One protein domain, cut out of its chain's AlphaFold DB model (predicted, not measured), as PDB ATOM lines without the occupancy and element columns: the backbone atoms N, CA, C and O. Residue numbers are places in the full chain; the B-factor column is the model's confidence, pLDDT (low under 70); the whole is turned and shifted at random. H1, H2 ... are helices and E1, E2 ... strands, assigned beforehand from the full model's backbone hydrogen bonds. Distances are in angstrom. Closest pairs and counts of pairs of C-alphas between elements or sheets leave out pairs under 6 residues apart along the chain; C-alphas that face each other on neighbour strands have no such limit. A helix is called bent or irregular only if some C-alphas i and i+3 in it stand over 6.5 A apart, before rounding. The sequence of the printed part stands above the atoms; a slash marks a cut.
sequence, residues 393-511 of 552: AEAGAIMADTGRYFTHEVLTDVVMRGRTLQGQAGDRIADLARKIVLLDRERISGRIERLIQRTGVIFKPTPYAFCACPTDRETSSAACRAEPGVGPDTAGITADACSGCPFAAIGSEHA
ATOM      1  N   ALA A 393      67.195 154.576  86.880       50.47
ATOM      2  CA  ALA A 393      66.527 153.306  87.212       50.47
ATOM      3  C   ALA A 393      67.254 152.064  86.648       50.47
ATOM      4  O   ALA A 393      67.330 151.023  87.295       50.47
ATOM      5  N   GLU A 394      67.861 152.199  85.468       57.41
ATOM      6  CA  GLU A 394      68.659 151.156  84.810       57.41
ATOM      7  C   GLU A 394      69.977 150.861  85.552       57.41
ATOM      8  O   GLU A 394      70.496 149.746  85.475       57.41
ATOM      9  N   ALA A 395      70.494 151.824  86.329       58.34
ATOM     10  CA  ALA A 395      71.612 151.605  87.240       58.34
ATOM     11  C   ALA A 395      71.250 150.593  88.331       58.34
ATOM     12  O   ALA A 395      72.120 149.849  88.766       58.34
ATOM     13  N   GLY A 396      69.975 150.511  88.729       60.41
ATOM     14  CA  GLY A 396      69.498 149.553  89.724       60.41
ATOM     15  C   GLY A 396      69.709 148.097  89.304       60.41
ATOM     16  O   GLY A 396      70.188 147.299  90.105       60.41
ATOM     17  N   ALA A 397      69.424 147.755  88.043       63.38
ATOM     18  CA  ALA A 397      69.630 146.399  87.522       63.38
ATOM     19  C   ALA A 397      71.123 146.040  87.448       63.38
ATOM     20  O   ALA A 397      71.534 144.975  87.904       63.38
ATOM     21  N   ILE A 398      71.946 146.970  86.954       63.91
ATOM     22  CA  ILE A 398      73.405 146.801  86.876       63.91
ATOM     23  C   ILE A 398      74.008 146.687  88.280       63.91
ATOM     24  O   ILE A 398      74.855 145.830  88.513       63.91
ATOM     25  N   MET A 399      73.551 147.506  89.227       64.50
ATOM     26  CA  MET A 399      73.964 147.472  90.629       64.50
ATOM     27  C   MET A 399      73.537 146.171  91.310       64.50
ATOM     28  O   MET A 399      74.299 145.632  92.103       64.50
ATOM     29  N   ALA A 400      72.356 145.637  90.993       66.06
ATOM     30  CA  ALA A 400      71.910 144.359  91.532       66.06
ATOM     31  C   ALA A 400      72.796 143.201  91.048       66.06
ATOM     32  O   ALA A 400      73.207 142.380  91.864       66.06
ATOM     33  N   ASP A 401      73.131 143.145  89.757       67.25
ATOM     34  CA  ASP A 401      74.019 142.105  89.219       67.25
ATOM     35  C   ASP A 401      75.456 142.269  89.719       67.25
ATOM     36  O   ASP A 401      76.028 141.337  90.280       67.25
ATOM     37  N   THR A 402      76.021 143.470  89.592       67.44
ATOM     38  CA  THR A 402      77.399 143.772  90.016       67.44
ATOM     39  C   THR A 402      77.565 143.581  91.523       67.44
ATOM     40  O   THR A 402      78.510 142.935  91.968       67.44
ATOM     41  N   GLY A 403      76.600 144.063  92.310       73.62
ATOM     42  CA  GLY A 403      76.562 143.886  93.757       73.62
ATOM     43  C   GLY A 403      76.434 142.418  94.158       73.62
ATOM     44  O   GLY A 403      77.082 142.006  95.114       73.62
ATOM     45  N   ARG A 404      75.672 141.590  93.424       78.06
ATOM     46  CA  ARG A 404      75.615 140.133  93.659       78.06
ATOM     47  C   ARG A 404      76.977 139.471  93.460       78.06
ATOM     48  O   ARG A 404      77.404 138.735  94.349       78.06
ATOM     49  N   TYR A 405      77.652 139.744  92.342       76.88
ATOM     50  CA  TYR A 405      78.988 139.201  92.075       76.88
ATOM     51  C   TYR A 405      79.988 139.628  93.150       76.88
ATOM     52  O   TYR A 405      80.665 138.782  93.730       76.88
ATOM     53  N   PHE A 406      80.011 140.918  93.481       79.50
ATOM     54  CA  PHE A 406      80.876 141.452  94.527       79.50
ATOM     55  C   PHE A 406      80.587 140.819  95.896       79.50
ATOM     56  O   PHE A 406      81.493 140.407  96.613       79.50
ATOM     57  N   THR A 407      79.308 140.671  96.246       85.12
ATOM     58  CA  THR A 407      78.900 140.023  97.500       85.12
ATOM     59  C   THR A 407      79.377 138.582  97.564       85.12
ATOM     60  O   THR A 407      79.865 138.142  98.603       85.12
ATOM     61  N   HIS A 408      79.239 137.844  96.462       86.56
ATOM     62  CA  HIS A 408      79.708 136.468  96.370       86.56
ATOM     63  C   HIS A 408      81.218 136.373  96.589       86.56
ATOM     64  O   HIS A 408      81.657 135.545  97.388       86.56
ATOM     65  N   GLU A 409      81.996 137.261  95.968       84.12
ATOM     66  CA  GLU A 409      83.448 137.332  96.147       84.12
ATOM     67  C   GLU A 409      83.828 137.636  97.604       84.12
ATOM     68  O   GLU A 409      84.590 136.882  98.211       84.12
ATOM     69  N   VAL A 410      83.237 138.676  98.206       84.44
ATOM     70  CA  VAL A 410      83.495 139.046  99.609       84.44
ATOM     71  C   VAL A 410      83.155 137.891 100.551       84.44
ATOM     72  O   VAL A 410      83.959 137.548 101.414       84.44
ATOM     73  N   LEU A 411      81.993 137.253 100.386       86.62
ATOM     74  CA  LEU A 411      81.594 136.113 101.218       86.62
ATOM     75  C   LEU A 411      82.489 134.891 100.994       86.62
ATOM     76  O   LEU A 411      82.803 134.186 101.954       86.62
ATOM     77  N   THR A 412      82.923 134.649  99.757       86.69
ATOM     78  CA  THR A 412      83.884 133.589  99.444       86.69
ATOM     79  C   THR A 412      85.187 133.842 100.185       86.69
ATOM     80  O   THR A 412      85.699 132.932 100.826       86.69
ATOM     81  N   ASP A 413      85.684 135.075 100.189       85.25
ATOM     82  CA  ASP A 413      86.897 135.440 100.913       85.25
ATOM     83  C   ASP A 413      86.742 135.333 102.434       85.25
ATOM     84  O   ASP A 413      87.660 134.864 103.107       85.25
ATOM     85  N   VAL A 414      85.590 135.717 102.992       85.38
ATOM     86  CA  VAL A 414      85.304 135.552 104.429       85.38
ATOM     87  C   VAL A 414      85.345 134.072 104.814       85.38
ATOM     88  O   VAL A 414      85.989 133.699 105.790       85.38
ATOM     89  N   VAL A 415      84.696 133.215 104.021       83.88
ATOM     90  CA  VAL A 415      84.573 131.776 104.300       83.88
ATOM     91  C   VAL A 415      85.878 131.020 104.029       83.88
ATOM     92  O   VAL A 415      86.253 130.144 104.801       83.88
ATOM     93  N   MET A 416      86.561 131.330 102.925       81.94
ATOM     94  CA  MET A 416      87.683 130.539 102.405       81.94
ATOM     95  C   MET A 416      89.050 131.111 102.743       81.94
ATOM     96  O   MET A 416      90.001 130.351 102.920       81.94
ATOM     97  N   ARG A 417      89.167 132.441 102.768       81.06
ATOM     98  CA  ARG A 417      90.436 133.152 102.972       81.06
ATOM     99  C   ARG A 417      90.540 133.773 104.365       81.06
ATOM    100  O   ARG A 417      91.551 134.394 104.666       81.06
ATOM    101  N   GLY A 418      89.515 133.608 105.205       77.88
ATOM    102  CA  GLY A 418      89.483 134.152 106.561       77.88
ATOM    103  C   GLY A 418      89.425 135.678 106.601       77.88
ATOM    104  O   GLY A 418      89.863 136.274 107.581       77.88
ATOM    105  N   ARG A 419      88.913 136.327 105.544       83.31
ATOM    106  CA  ARG A 419      88.719 137.782 105.530       83.31
ATOM    107  C   ARG A 419      87.811 138.184 106.697       83.31
ATOM    108  O   ARG A 419      86.693 137.693 106.814       83.31
ATOM    109  N   THR A 420      88.275 139.105 107.534       82.81
ATOM    110  CA  THR A 420      87.493 139.666 108.640       82.81
ATOM    111  C   THR A 420      86.759 140.923 108.193       82.81
ATOM    112  O   THR A 420      87.341 141.784 107.535       82.81
ATOM    113  N   LEU A 421      85.489 141.037 108.579       86.12
ATOM    114  CA  LEU A 421      84.685 142.244 108.413       86.12
ATOM    115  C   LEU A 421      84.327 142.777 109.798       86.12
ATOM    116  O   LEU A 421      83.876 142.006 110.641       86.12
ATOM    117  N   GLN A 422      84.508 144.073 110.013       84.56
ATOM    118  CA  GLN A 422      84.110 144.772 111.234       84.56
ATOM    119  C   GLN A 422      82.800 145.549 111.027       84.56
ATOM    120  O   GLN A 422      82.313 145.692 109.902       84.56
ATOM    121  N   GLY A 423      82.234 146.082 112.109       83.44
ATOM    122  CA  GLY A 423      80.986 146.846 112.092       83.44
ATOM    123  C   GLY A 423      79.742 145.957 112.117       83.44
ATOM    124  O   GLY A 423      79.790 144.771 111.803       83.44
ATOM    125  N   GLN A 424      78.589 146.541 112.458       85.50
ATOM    126  CA  GLN A 424      77.371 145.774 112.758       85.50
ATOM    127  C   GLN A 424      76.878 144.889 111.600       85.50
ATOM    128  O   GLN A 424      76.263 143.844 111.830       85.50
ATOM    129  N   ALA A 425      77.080 145.290 110.340       87.62
ATOM    130  CA  ALA A 425      76.760 144.416 109.210       87.62
ATOM    131  C   ALA A 425      77.837 143.343 108.997       87.62
ATOM    132  O   ALA A 425      77.493 142.219 108.637       87.62
ATOM    133  N   GLY A 426      79.106 143.669 109.259       87.12
ATOM    134  CA  GLY A 426      80.221 142.724 109.225       87.12
ATOM    135  C   GLY A 426      80.033 141.591 110.229       87.12
ATOM    136  O   GLY A 426      80.079 140.428 109.834       87.12
ATOM    137  N   ASP A 427      79.686 141.920 111.476       85.88
ATOM    138  CA  ASP A 427      79.441 140.950 112.551       85.88
ATOM    139  C   ASP A 427      78.304 139.982 112.195       85.88
ATOM    140  O   ASP A 427      78.461 138.760 112.257       85.88
ATOM    141  N   ARG A 428      77.175 140.524 111.709       85.69
ATOM    142  CA  ARG A 428      76.026 139.724 111.244       85.69
ATOM    143  C   ARG A 428      76.400 138.775 110.110       85.69
ATOM    144  O   ARG A 428      75.871 137.669 110.021       85.69
ATOM    145  N   ILE A 429      77.289 139.201 109.221       83.56
ATOM    146  CA  ILE A 429      77.711 138.405 108.070       83.56
ATOM    147  C   ILE A 429      78.747 137.362 108.466       83.56
ATOM    148  O   ILE A 429      78.653 136.230 107.996       83.56
ATOM    149  N   ALA A 430      79.660 137.681 109.383       82.00
ATOM    150  CA  ALA A 430      80.563 136.709 109.985       82.00
ATOM    151  C   ALA A 430      79.776 135.581 110.680       82.00
ATOM    152  O   ALA A 430      80.080 134.404 110.485       82.00
ATOM    153  N   ASP A 431      78.704 135.915 111.407       82.50
ATOM    154  CA  ASP A 431      77.784 134.937 112.003       82.50
ATOM    155  C   ASP A 431      77.114 134.018 110.978       82.50
ATOM    156  O   ASP A 431      76.954 132.815 111.212       82.50
ATOM    157  N   LEU A 432      76.702 134.569 109.837       77.94
ATOM    158  CA  LEU A 432      76.099 133.796 108.753       77.94
ATOM    159  C   LEU A 432      77.134 132.917 108.041       77.94
ATOM    160  O   LEU A 432      76.854 131.750 107.763       77.94
ATOM    161  N   ALA A 433      78.331 133.449 107.791       77.19
ATOM    162  CA  ALA A 433      79.433 132.746 107.146       77.19
ATOM    163  C   ALA A 433      79.919 131.555 107.985       77.19
ATOM    164  O   ALA A 433      80.133 130.475 107.433       77.19
ATOM    165  N   ARG A 434      79.976 131.689 109.322       75.56
ATOM    166  CA  ARG A 434      80.303 130.593 110.258       75.56
ATOM    167  C   ARG A 434      79.394 129.366 110.114       75.56
ATOM    168  O   ARG A 434      79.811 128.252 110.416       75.56
ATOM    169  N   LYS A 435      78.154 129.541 109.639       73.19
ATOM    170  CA  LYS A 435      77.186 128.444 109.434       73.19
ATOM    171  C   LYS A 435      77.425 127.668 108.130       73.19
ATOM    172  O   LYS A 435      76.773 126.648 107.883       73.19
ATOM    173  N   ILE A 436      78.346 128.119 107.275       73.38
ATOM    174  CA  ILE A 436      78.735 127.406 106.058       73.38
ATOM    175  C   ILE A 436      79.756 126.327 106.432       73.38
ATOM    176  O   ILE A 436      80.945 126.568 106.575       73.38
ATOM    177  N   VAL A 437      79.260 125.102 106.578       62.28
ATOM    178  CA  VAL A 437      80.071 123.911 106.865       62.28
ATOM    179  C   VAL A 437      81.076 123.642 105.723       62.28
ATOM    180  O   VAL A 437      80.657 123.293 104.620       62.28
ATOM    181  N   LEU A 438      82.381 123.765 105.984       62.44
ATOM    182  CA  LEU A 438      83.497 123.646 105.019       62.44
ATOM    183  C   LEU A 438      83.841 122.195 104.604       62.44
ATOM    184  O   LEU A 438      85.008 121.827 104.532       62.44
ATOM    185  N   LEU A 439      82.847 121.341 104.354       57.88
ATOM    186  CA  LEU A 439      83.108 119.924 104.044       57.88
ATOM    187  C   LEU A 439      83.462 119.657 102.570       57.88
ATOM    188  O   LEU A 439      84.028 118.612 102.276       57.88
ATOM    189  N   ASP A 440      83.153 120.577 101.647       64.31
ATOM    190  CA  ASP A 440      83.412 120.399 100.210       64.31
ATOM    191  C   ASP A 440      83.630 121.754  99.517       64.31
ATOM    192  O   ASP A 440      82.696 122.557  99.426       64.31
ATOM    193  N   ARG A 441      84.856 122.004  99.028       64.38
ATOM    194  CA  ARG A 441      85.248 123.269  98.381       64.38
ATOM    195  C   ARG A 441      84.479 123.545  97.090       64.38
ATOM    196  O   ARG A 441      84.204 124.710  96.808       64.38
ATOM    197  N   GLU A 442      84.081 122.516  96.345       65.38
ATOM    198  CA  GLU A 442      83.375 122.681  95.067       65.38
ATOM    199  C   GLU A 442      81.929 123.159  95.272       65.38
ATOM    200  O   GLU A 442      81.359 123.857  94.435       65.38
ATOM    201  N   ARG A 443      81.338 122.866  96.437       74.12
ATOM    202  CA  ARG A 443      79.951 123.233  96.768       74.12
ATOM    203  C   ARG A 443      79.803 124.573  97.484       74.12
ATOM    204  O   ARG A 443      78.670 125.002  97.722       74.12
ATOM    205  N   ILE A 444      80.901 125.236  97.846       79.69
ATOM    206  CA  ILE A 444      80.862 126.489  98.620       79.69
ATOM    207  C   ILE A 444      80.210 127.610  97.819       79.69
ATOM    208  O   ILE A 444      79.313 128.264  98.346       79.69
ATOM    209  N   SER A 445      80.561 127.757  96.537       82.06
ATOM    210  CA  SER A 445      79.974 128.782  95.662       82.06
ATOM    211  C   SER A 445      78.440 128.700  95.636       82.06
ATOM    212  O   SER A 445      77.756 129.656  95.996       82.06
ATOM    213  N   GLY A 446      77.881 127.514  95.365       82.81
ATOM    214  CA  GLY A 446      76.427 127.310  95.354       82.81
ATOM    215  C   GLY A 446      75.761 127.396  96.740       82.81
ATOM    216  O   GLY A 446      74.540 127.528  96.848       82.81
ATOM    217  N   ARG A 447      76.513 127.298  97.846       83.06
ATOM    218  CA  ARG A 447      75.989 127.576  99.199       83.06
ATOM    219  C   ARG A 447      75.971 129.068  99.503       83.06
ATOM    220  O   ARG A 447      75.006 129.522 100.114       83.06
ATOM    221  N   ILE A 448      76.984 129.806  99.058       85.69
ATOM    222  CA  ILE A 448      77.043 131.266  99.154       85.69
ATOM    223  C   ILE A 448      75.921 131.885  98.321       85.69
ATOM    224  O   ILE A 448      75.172 132.703  98.844       85.69
ATOM    225  N   GLU A 449      75.708 131.430  97.084       85.88
ATOM    226  CA  GLU A 449      74.581 131.887  96.256       85.88
ATOM    227  C   GLU A 449      73.234 131.675  96.954       85.88
ATOM    228  O   GLU A 449      72.418 132.594  97.033       85.88
ATOM    229  N   ARG A 450      73.014 130.494  97.546       83.88
ATOM    230  CA  ARG A 450      71.800 130.219  98.330       83.88
ATOM    231  C   ARG A 450      71.691 131.098  99.575       83.88
ATOM    232  O   ARG A 450      70.581 131.472  99.945       83.88
ATOM    233  N   LEU A 451      72.800 131.429 100.236       83.56
ATOM    234  CA  LEU A 451      72.800 132.352 101.371       83.56
ATOM    235  C   LEU A 451      72.390 133.761 100.927       83.56
ATOM    236  O   LEU A 451      71.511 134.350 101.555       83.56
ATOM    237  N   ILE A 452      72.966 134.267  99.835       85.62
ATOM    238  CA  ILE A 452      72.616 135.564  99.241       85.62
ATOM    239  C   ILE A 452      71.126 135.587  98.881       85.62
ATOM    240  O   ILE A 452      70.416 136.502  99.281       85.62
ATOM    241  N   GLN A 453      70.616 134.543  98.221       84.50
ATOM    242  CA  GLN A 453      69.196 134.439  97.860       84.50
ATOM    243  C   GLN A 453      68.266 134.414  99.080       84.50
ATOM    244  O   GLN A 453      67.222 135.059  99.069       84.50
ATOM    245  N   ARG A 454      68.626 133.681 100.143       82.94
ATOM    246  CA  ARG A 454      67.795 133.563 101.356       82.94
ATOM    247  C   ARG A 454      67.811 134.820 102.217       82.94
ATOM    248  O   ARG A 454      66.806 135.130 102.846       82.94
ATOM    249  N   THR A 455      68.954 135.494 102.301       79.88
ATOM    250  CA  THR A 455      69.137 136.669 103.169       79.88
ATOM    251  C   THR A 455      68.829 137.980 102.458       79.88
ATOM    252  O   THR A 455      68.534 138.969 103.120       79.88
ATOM    253  N   GLY A 456      68.909 138.000 101.125       80.00
ATOM    254  CA  GLY A 456      68.807 139.216 100.322       80.00
ATOM    255  C   GLY A 456      69.980 140.180 100.515       80.00
ATOM    256  O   GLY A 456      69.897 141.321 100.067       80.00
ATOM    257  N   VAL A 457      71.058 139.764 101.194       82.00
ATOM    258  CA  VAL A 457      72.228 140.616 101.427       82.00
ATOM    259  C   VAL A 457      72.918 140.890 100.100       82.00
ATOM    260  O   VAL A 457      73.382 139.964  99.443       82.00
ATOM    261  N   ILE A 458      73.009 142.171  99.749       83.00
ATOM    262  CA  ILE A 458      73.788 142.678  98.623       83.00
ATOM    263  C   ILE A 458      74.696 143.780  99.154       83.00
ATOM    264  O   ILE A 458      74.218 144.816  99.620       83.00
ATOM    265  N   PHE A 459      76.001 143.551  99.087       82.94
ATOM    266  CA  PHE A 459      77.002 144.560  99.369       82.94
ATOM    267  C   PHE A 459      77.131 145.542  98.215       82.94
ATOM    268  O   PHE A 459      77.249 145.165  97.049       82.94
ATOM    269  N   LYS A 460      77.169 146.817  98.584       78.94
ATOM    270  CA  LYS A 460      77.579 147.923  97.729       78.94
ATOM    271  C   LYS A 460      78.895 148.457  98.282       78.94
ATOM    272  O   LYS A 460      78.913 148.889  99.439       78.94
ATOM    273  N   PRO A 461      79.991 148.407  97.525       75.81
ATOM    274  CA  PRO A 461      81.235 149.007  97.960       75.81
ATOM    275  C   PRO A 461      81.070 150.523  98.090       75.81
ATOM    276  O   PRO A 461      80.411 151.164  97.276       75.81
ATOM    277  N   THR A 462      81.650 151.088  99.140       76.12
ATOM    278  CA  THR A 462      81.794 152.533  99.337       76.12
ATOM    279  C   THR A 462      83.190 152.784  99.900       76.12
ATOM    280  O   THR A 462      83.713 151.881 100.552       76.12
ATOM    281  N   PRO A 463      83.762 153.995  99.768       71.12
ATOM    282  CA  PRO A 463      85.123 154.279 100.237       71.12
ATOM    283  C   PRO A 463      85.371 153.951 101.715       71.12
ATOM    284  O   PRO A 463      86.507 153.731 102.122       71.12
ATOM    285  N   TYR A 464      84.306 153.920 102.521       79.56
ATOM    286  CA  TYR A 464      84.378 153.783 103.973       79.56
ATOM    287  C   TYR A 464      83.939 152.405 104.485       79.56
ATOM    288  O   TYR A 464      84.316 152.027 105.592       79.56
ATOM    289  N   ALA A 465      83.115 151.675 103.726       83.44
ATOM    290  CA  ALA A 465      82.572 150.373 104.117       83.44
ATOM    291  C   ALA A 465      81.872 149.659 102.946       83.44
ATOM    292  O   ALA A 465      81.365 150.285 102.013       83.44
ATOM    293  N   PHE A 466      81.672 148.351 103.071       86.19
ATOM    294  CA  PHE A 466      80.655 147.632 102.314       86.19
ATOM    295  C   PHE A 466      79.277 147.908 102.908       86.19
ATOM    296  O   PHE A 466      78.954 147.492 104.022       86.19
ATOM    297  N   CYS A 467      78.449 148.627 102.160       85.19
ATOM    298  CA  CYS A 467      77.089 148.952 102.546       85.19
ATOM    299  C   CYS A 467      76.158 147.776 102.228       85.19
ATOM    300  O   CYS A 467      75.929 147.452 101.065       85.19
ATOM    301  N   ALA A 468      75.588 147.159 103.261       86.88
ATOM    302  CA  ALA A 468      74.587 146.094 103.152       86.88
ATOM    303  C   ALA A 468      73.139 146.628 103.163       86.88
ATOM    304  O   ALA A 468      72.198 145.886 103.449       86.88
ATOM    305  N   CYS A 469      72.943 147.930 102.934       83.25
ATOM    306  CA  CYS A 469      71.628 148.558 103.004       83.25
ATOM    307  C   CYS A 469      70.778 148.193 101.769       83.25
ATOM    308  O   CYS A 469      71.226 148.435 100.637       83.25
ATOM    309  N   PRO A 470      69.559 147.646 101.942       75.50
ATOM    310  CA  PRO A 470      68.620 147.419 100.843       75.50
ATOM    311  C   PRO A 470      68.275 148.717 100.099       75.50
ATOM    312  O   PRO A 470      68.155 149.777 100.704       75.50
ATOM    313  N   THR A 471      68.117 148.641  98.776       65.31
ATOM    314  CA  THR A 471      67.729 149.793  97.924       65.31
ATOM    315  C   THR A 471      66.271 149.764  97.482       65.31
ATOM    316  O   THR A 471      65.758 150.772  97.019       65.31
ATOM    317  N   ASP A 472      65.619 148.615  97.599       60.00
ATOM    318  CA  ASP A 472      64.247 148.339  97.171       60.00
ATOM    319  C   ASP A 472      63.224 148.474  98.310       60.00
ATOM    320  O   ASP A 472      62.034 148.236  98.108       60.00
ATOM    321  N   ARG A 473      63.675 148.833  99.516       62.75
ATOM    322  CA  ARG A 473      62.835 148.978 100.708       62.75
ATOM    323  C   ARG A 473      63.174 150.263 101.450       62.75
ATOM    324  O   ARG A 473      64.339 150.655 101.524       62.75
ATOM    325  N   GLU A 474      62.153 150.873 102.040       60.47
ATOM    326  CA  GLU A 474      62.317 151.961 103.002       60.47
ATOM    327  C   GLU A 474      63.162 151.476 104.186       60.47
ATOM    328  O   GLU A 474      62.836 150.485 104.845       60.47
ATOM    329  N   THR A 475      64.290 152.140 104.436       66.00
ATOM    330  CA  THR A 475      65.242 151.759 105.488       66.00
ATOM    331  C   THR A 475      65.479 152.939 106.423       66.00
ATOM    332  O   THR A 475      66.465 153.666 106.331       66.00
ATOM    333  N   SER A 476      64.570 153.111 107.385       64.50
ATOM    334  CA  SER A 476      64.596 154.213 108.362       64.50
ATOM    335  C   SER A 476      65.870 154.284 109.221       64.50
ATOM    336  O   SER A 476      66.153 155.325 109.810       64.50
ATOM    337  N   SER A 477      66.661 153.208 109.275       77.50
ATOM    338  CA  SER A 477      67.900 153.113 110.050       77.50
ATOM    339  C   SER A 477      69.179 153.453 109.273       77.50
ATOM    340  O   SER A 477      70.254 153.477 109.871       77.50
ATOM    341  N   ALA A 478      69.110 153.731 107.962       84.19
ATOM    342  CA  ALA A 478      70.286 154.118 107.181       84.19
ATOM    343  C   ALA A 478      70.713 155.553 107.525       84.19
ATOM    344  O   ALA A 478      69.927 156.489 107.381       84.19
ATOM    345  N   ALA A 479      71.952 155.748 107.977       83.62
ATOM    346  CA  ALA A 479      72.439 157.056 108.430       83.62
ATOM    347  C   ALA A 479      72.644 158.081 107.295       83.62
ATOM    348  O   ALA A 479      72.576 159.277 107.544       83.62
ATOM    349  N   CYS A 480      72.838 157.624 106.053       80.50
ATOM    350  CA  CYS A 480      73.057 158.465 104.867       80.50
ATOM    351  C   CYS A 480      71.767 158.918 104.154       80.50
ATOM    352  O   CYS A 480      71.835 159.383 103.024       80.50
ATOM    353  N   ARG A 481      70.584 158.724 104.745       80.50
ATOM    354  CA  ARG A 481      69.297 159.058 104.110       80.50
ATOM    355  C   ARG A 481      69.092 160.574 103.977       80.50
ATOM    356  O   ARG A 481      69.446 161.321 104.885       80.50
ATOM    357  N   ALA A 482      68.454 161.004 102.888       71.25
ATOM    358  CA  ALA A 482      68.071 162.407 102.691       71.25
ATOM    359  C   ALA A 482      66.843 162.803 103.531       71.25
ATOM    360  O   ALA A 482      66.807 163.879 104.121       71.25
ATOM    361  N   GLU A 483      65.851 161.911 103.617       69.56
ATOM    362  CA  GLU A 483      64.607 162.113 104.364       69.56
ATOM    363  C   GLU A 483      64.263 160.856 105.188       69.56
ATOM    364  O   GLU A 483      64.676 159.746 104.833       69.56
ATOM    365  N   PRO A 484      63.521 160.981 106.305       63.53
ATOM    366  CA  PRO A 484      63.033 159.826 107.058       63.53
ATOM    367  C   PRO A 484      62.186 158.886 106.186       63.53
ATOM    368  O   PRO A 484      61.327 159.339 105.441       63.53
ATOM    369  N   GLY A 485      62.415 157.575 106.293       61.06
ATOM    370  CA  GLY A 485      61.695 156.560 105.505       61.06
ATOM    371  C   GLY A 485      62.272 156.332 104.105       61.06
ATOM    372  O   GLY A 485      62.131 155.248 103.556       61.06
ATOM    373  N   VAL A 486      63.039 157.274 103.560       65.00
ATOM    374  CA  VAL A 486      63.734 157.087 102.283       65.00
ATOM    375  C   VAL A 486      64.999 156.249 102.504       65.00
ATOM    376  O   VAL A 486      65.670 156.375 103.528       65.00
ATOM    377  N   GLY A 487      65.302 155.347 101.564       66.44
ATOM    378  CA  GLY A 487      66.504 154.505 101.595       66.44
ATOM    379  C   GLY A 487      67.829 155.294 101.534       66.44
ATOM    380  O   GLY A 487      67.839 156.520 101.646       66.44
ATOM    381  N   PRO A 488      68.976 154.612 101.358       70.94
ATOM    382  CA  PRO A 488      70.284 155.268 101.381       70.94
ATOM    383  C   PRO A 488      70.427 156.282 100.233       70.94
ATOM    384  O   PRO A 488      70.190 155.935  99.075       70.94
ATOM    385  N   ASP A 489      70.851 157.516 100.539       71.44
ATOM    386  CA  ASP A 489      71.172 158.536  99.534       71.44
ATOM    387  C   ASP A 489      72.676 158.531  99.242       71.44
ATOM    388  O   ASP A 489      73.504 158.653 100.146       71.44
ATOM    389  N   THR A 490      73.045 158.406  97.965       64.94
ATOM    390  CA  THR A 490      74.450 158.333  97.539       64.94
ATOM    391  C   THR A 490      75.237 159.588  97.898       64.94
ATOM    392  O   THR A 490      76.425 159.489  98.191       64.94
ATOM    393  N   ALA A 491      74.585 160.755  97.909       64.94
ATOM    394  CA  ALA A 491      75.213 162.011  98.316       64.94
ATOM    395  C   ALA A 491      75.490 162.072  99.828       64.94
ATOM    396  O   ALA A 491      76.409 162.766 100.256       64.94
ATOM    397  N   GLY A 492      74.732 161.320 100.631       71.31
ATOM    398  CA  GLY A 492      74.890 161.240 102.082       71.31
ATOM    399  C   GLY A 492      75.942 160.228 102.546       71.31
ATOM    400  O   GLY A 492      76.117 160.051 103.750       71.31
ATOM    401  N   ILE A 493      76.624 159.527 101.633       76.12
ATOM    402  CA  ILE A 493      77.662 158.548 101.981       76.12
ATOM    403  C   ILE A 493      78.951 159.293 102.349       76.12
ATOM    404  O   ILE A 493      79.729 159.711 101.492       76.12
ATOM    405  N   THR A 494      79.196 159.433 103.647       76.56
ATOM    406  CA  THR A 494      80.406 160.037 104.218       76.56
ATOM    407  C   THR A 494      81.003 159.113 105.275       76.56
ATOM    408  O   THR A 494      80.313 158.223 105.772       76.56
ATOM    409  N   ALA A 495      82.269 159.323 105.660       76.56
ATOM    410  CA  ALA A 495      82.851 158.593 106.786       76.56
ATOM    411  C   ALA A 495      82.007 158.786 108.051       76.56
ATOM    412  O   ALA A 495      81.750 157.825 108.763       76.56
ATOM    413  N   ASP A 496      81.502 160.001 108.281       78.88
ATOM    414  CA  ASP A 496      80.648 160.332 109.422       78.88
ATOM    415  C   ASP A 496      79.339 159.535 109.400       78.88
ATOM    416  O   ASP A 496      78.986 158.905 110.394       78.88
ATOM    417  N   ALA A 497      78.654 159.487 108.253       83.00
ATOM    418  CA  ALA A 497      77.410 158.737 108.107       83.00
ATOM    419  C   ALA A 497      77.641 157.221 108.175       83.00
ATOM    420  O   ALA A 497      76.827 156.493 108.738       83.00
ATOM    421  N   CYS A 498      78.737 156.719 107.608       83.69
ATOM    422  CA  CYS A 498      79.086 155.303 107.673       83.69
ATOM    423  C   CYS A 498      79.559 154.892 109.075       83.69
ATOM    424  O   CYS A 498      79.343 153.743 109.465       83.69
ATOM    425  N   SER A 499      80.150 155.814 109.846       80.50
ATOM    426  CA  SER A 499      80.615 155.564 111.210       80.50
ATOM    427  C   SER A 499      79.429 155.234 112.123       80.50
ATOM    428  O   SER A 499      78.555 156.056 112.386       80.50
ATOM    429  N   GLY A 500      79.355 153.980 112.571       79.25
ATOM    430  CA  GLY A 500      78.250 153.488 113.401       79.25
ATOM    431  C   GLY A 500      76.947 153.175 112.651       79.25
ATOM    432  O   GLY A 500      75.950 152.842 113.291       79.25
ATOM    433  N   CYS A 501      76.926 153.233 111.314       87.56
ATOM    434  CA  CYS A 501      75.757 152.813 110.540       87.56
ATOM    435  C   CYS A 501      75.520 151.298 110.705       87.56
ATOM    436  O   CYS A 501      76.450 150.513 110.496       87.56
ATOM    437  N   PRO A 502      74.283 150.838 110.979       88.06
ATOM    438  CA  PRO A 502      74.002 149.413 111.159       88.06
ATOM    439  C   PRO A 502      74.286 148.584 109.899       88.06
ATOM    440  O   PRO A 502      74.477 147.373 109.980       88.06
ATOM    441  N   PHE A 503      74.309 149.220 108.726       89.31
ATOM    442  CA  PHE A 503      74.537 148.574 107.434       89.31
ATOM    443  C   PHE A 503      76.000 148.582 106.975       89.31
ATOM    444  O   PHE A 503      76.275 148.068 105.893       89.31
ATOM    445  N   ALA A 504      76.923 149.160 107.746       89.06
ATOM    446  CA  ALA A 504      78.335 149.210 107.386       89.06
ATOM    447  C   ALA A 504      79.062 147.913 107.786       89.06
ATOM    448  O   ALA A 504      78.998 147.485 108.942       89.06
ATOM    449  N   ALA A 505      79.743 147.293 106.819       88.81
ATOM    450  CA  ALA A 505      80.693 146.205 107.024       88.81
ATOM    451  C   ALA A 505      82.080 146.637 106.528       88.81
ATOM    452  O   ALA A 505      82.262 146.924 105.347       88.81
ATOM    453  N   ILE A 506      83.060 146.708 107.417       85.75
ATOM    454  CA  ILE A 506      84.366 147.313 107.148       85.75
ATOM    455  C   ILE A 506      85.386 146.196 106.940       85.75
ATOM    456  O   ILE A 506      85.738 145.477 107.872       85.75
ATOM    457  N   GLY A 507      85.814 146.012 105.692       81.00
ATOM    458  CA  GLY A 507      86.912 145.112 105.331       81.00
ATOM    459  C   GLY A 507      88.288 145.783 105.422       81.00
ATOM    460  O   GLY A 507      88.385 147.013 105.462       81.00
ATOM    461  N   SER A 508      89.350 144.976 105.417       77.25
ATOM    462  CA  SER A 508      90.745 145.431 105.532       77.25
ATOM    463  C   SER A 508      91.198 146.358 104.400       77.25
ATOM    464  O   SER A 508      92.110 147.159 104.599       77.25
ATOM    465  N   GLU A 509      90.557 146.318 103.230       74.31
ATOM    466  CA  GLU A 509      90.862 147.235 102.122       74.31
ATOM    467  C   GLU A 509      90.547 148.701 102.428       74.31
ATOM    468  O   GLU A 509      91.224 149.590 101.911       74.31
ATOM    469  N   HIS A 510      89.554 148.972 103.280       79.75
ATOM    470  CA  HIS A 510      89.214 150.341 103.653       79.75
ATOM    471  C   HIS A 510      90.290 150.896 104.590       79.75
ATOM    472  O   HIS A 510      90.624 152.072 104.512       79.75
ATOM    473  N   ALA A 511      90.911 150.046 105.418       74.31
ATOM    474  CA  ALA A 511      91.882 150.467 106.424       74.31
ATOM    475  C   ALA A 511      93.072 151.233 105.825       74.31
ATOM    476  O   ALA A 511      93.508 152.225 106.402       74.31
TER     477      ALA A 511
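This is residues 393 to 511 of the 552 residues of an uncharacterized protein of Pyrenophora tritici-repentis (UniProt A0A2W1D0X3). A small three-stranded sheet, E1 E2 E3, lies near the middle, and the long helix H1 runs past it, grazing it with residues 399 to 414; H2 and H3 lie toward one end of the domain, where H1 touches both, and the long looped stretch of residues 468 to 494 and the short H4 lie toward the other. The 119 printed residues hold, in order, H1 H2 H3 E1 E2 H4 E3 H5; the sheet, order E1 - E2 - E3, is antiparallel. The class is mostly helix. The whole is compact, radius of gyration of the C-alphas 14.3 A, spanning 46 by 31 by 20 A.

H1, residues 393 to 416, starts at C-alpha 393 (66.527, 153.306, 87.212), is 34.6 A long and has a kink of 25 degrees near residue 401. H2 is residues 423 to 433, 15.0 A. H3 is residues 441 to 455, 21.5 A, irregular: C-alphas 442 and 445 are 7.0 A apart. E1 is residues 460 to 462, E2 465 to 467, H4 495 to 498, E3 504 to 507 and H5 508 to 511, ending at C-alpha 511 (91.882, 150.467, 106.424).

E1 and E2 form a hairpin, N 460 to O 467 at 2.8 A; E2 and E3 have N 466 to O 505 at 2.8 A. H2 stands up from the sheet over E3, closest C-alphas Gly 426 and Ala 505, 4.1 A. H1, H4 and H5 only graze the sheet; H3 is not on it. With residues 404 to 412 alone, H1 touches H3, closest C-alphas His 408 and Ile 448, 6.5 A, at a steep tilt of 47 degrees, opposite ways. Every O i to N i+4 pair is within hydrogen-bond range in H2, 19 of 20 in H1, 9 of 11 in H3; H4 and H5 are too short for one.

The C-alphas of Leu 439 and Glu 483, the two farthest apart, are 46.1 A apart. The printed part has no cut; E2 to H4 is a long link of 27 residues. Mean pLDDT of the printed part is 76.9, with 29 residues under 70, among them 393 to 402.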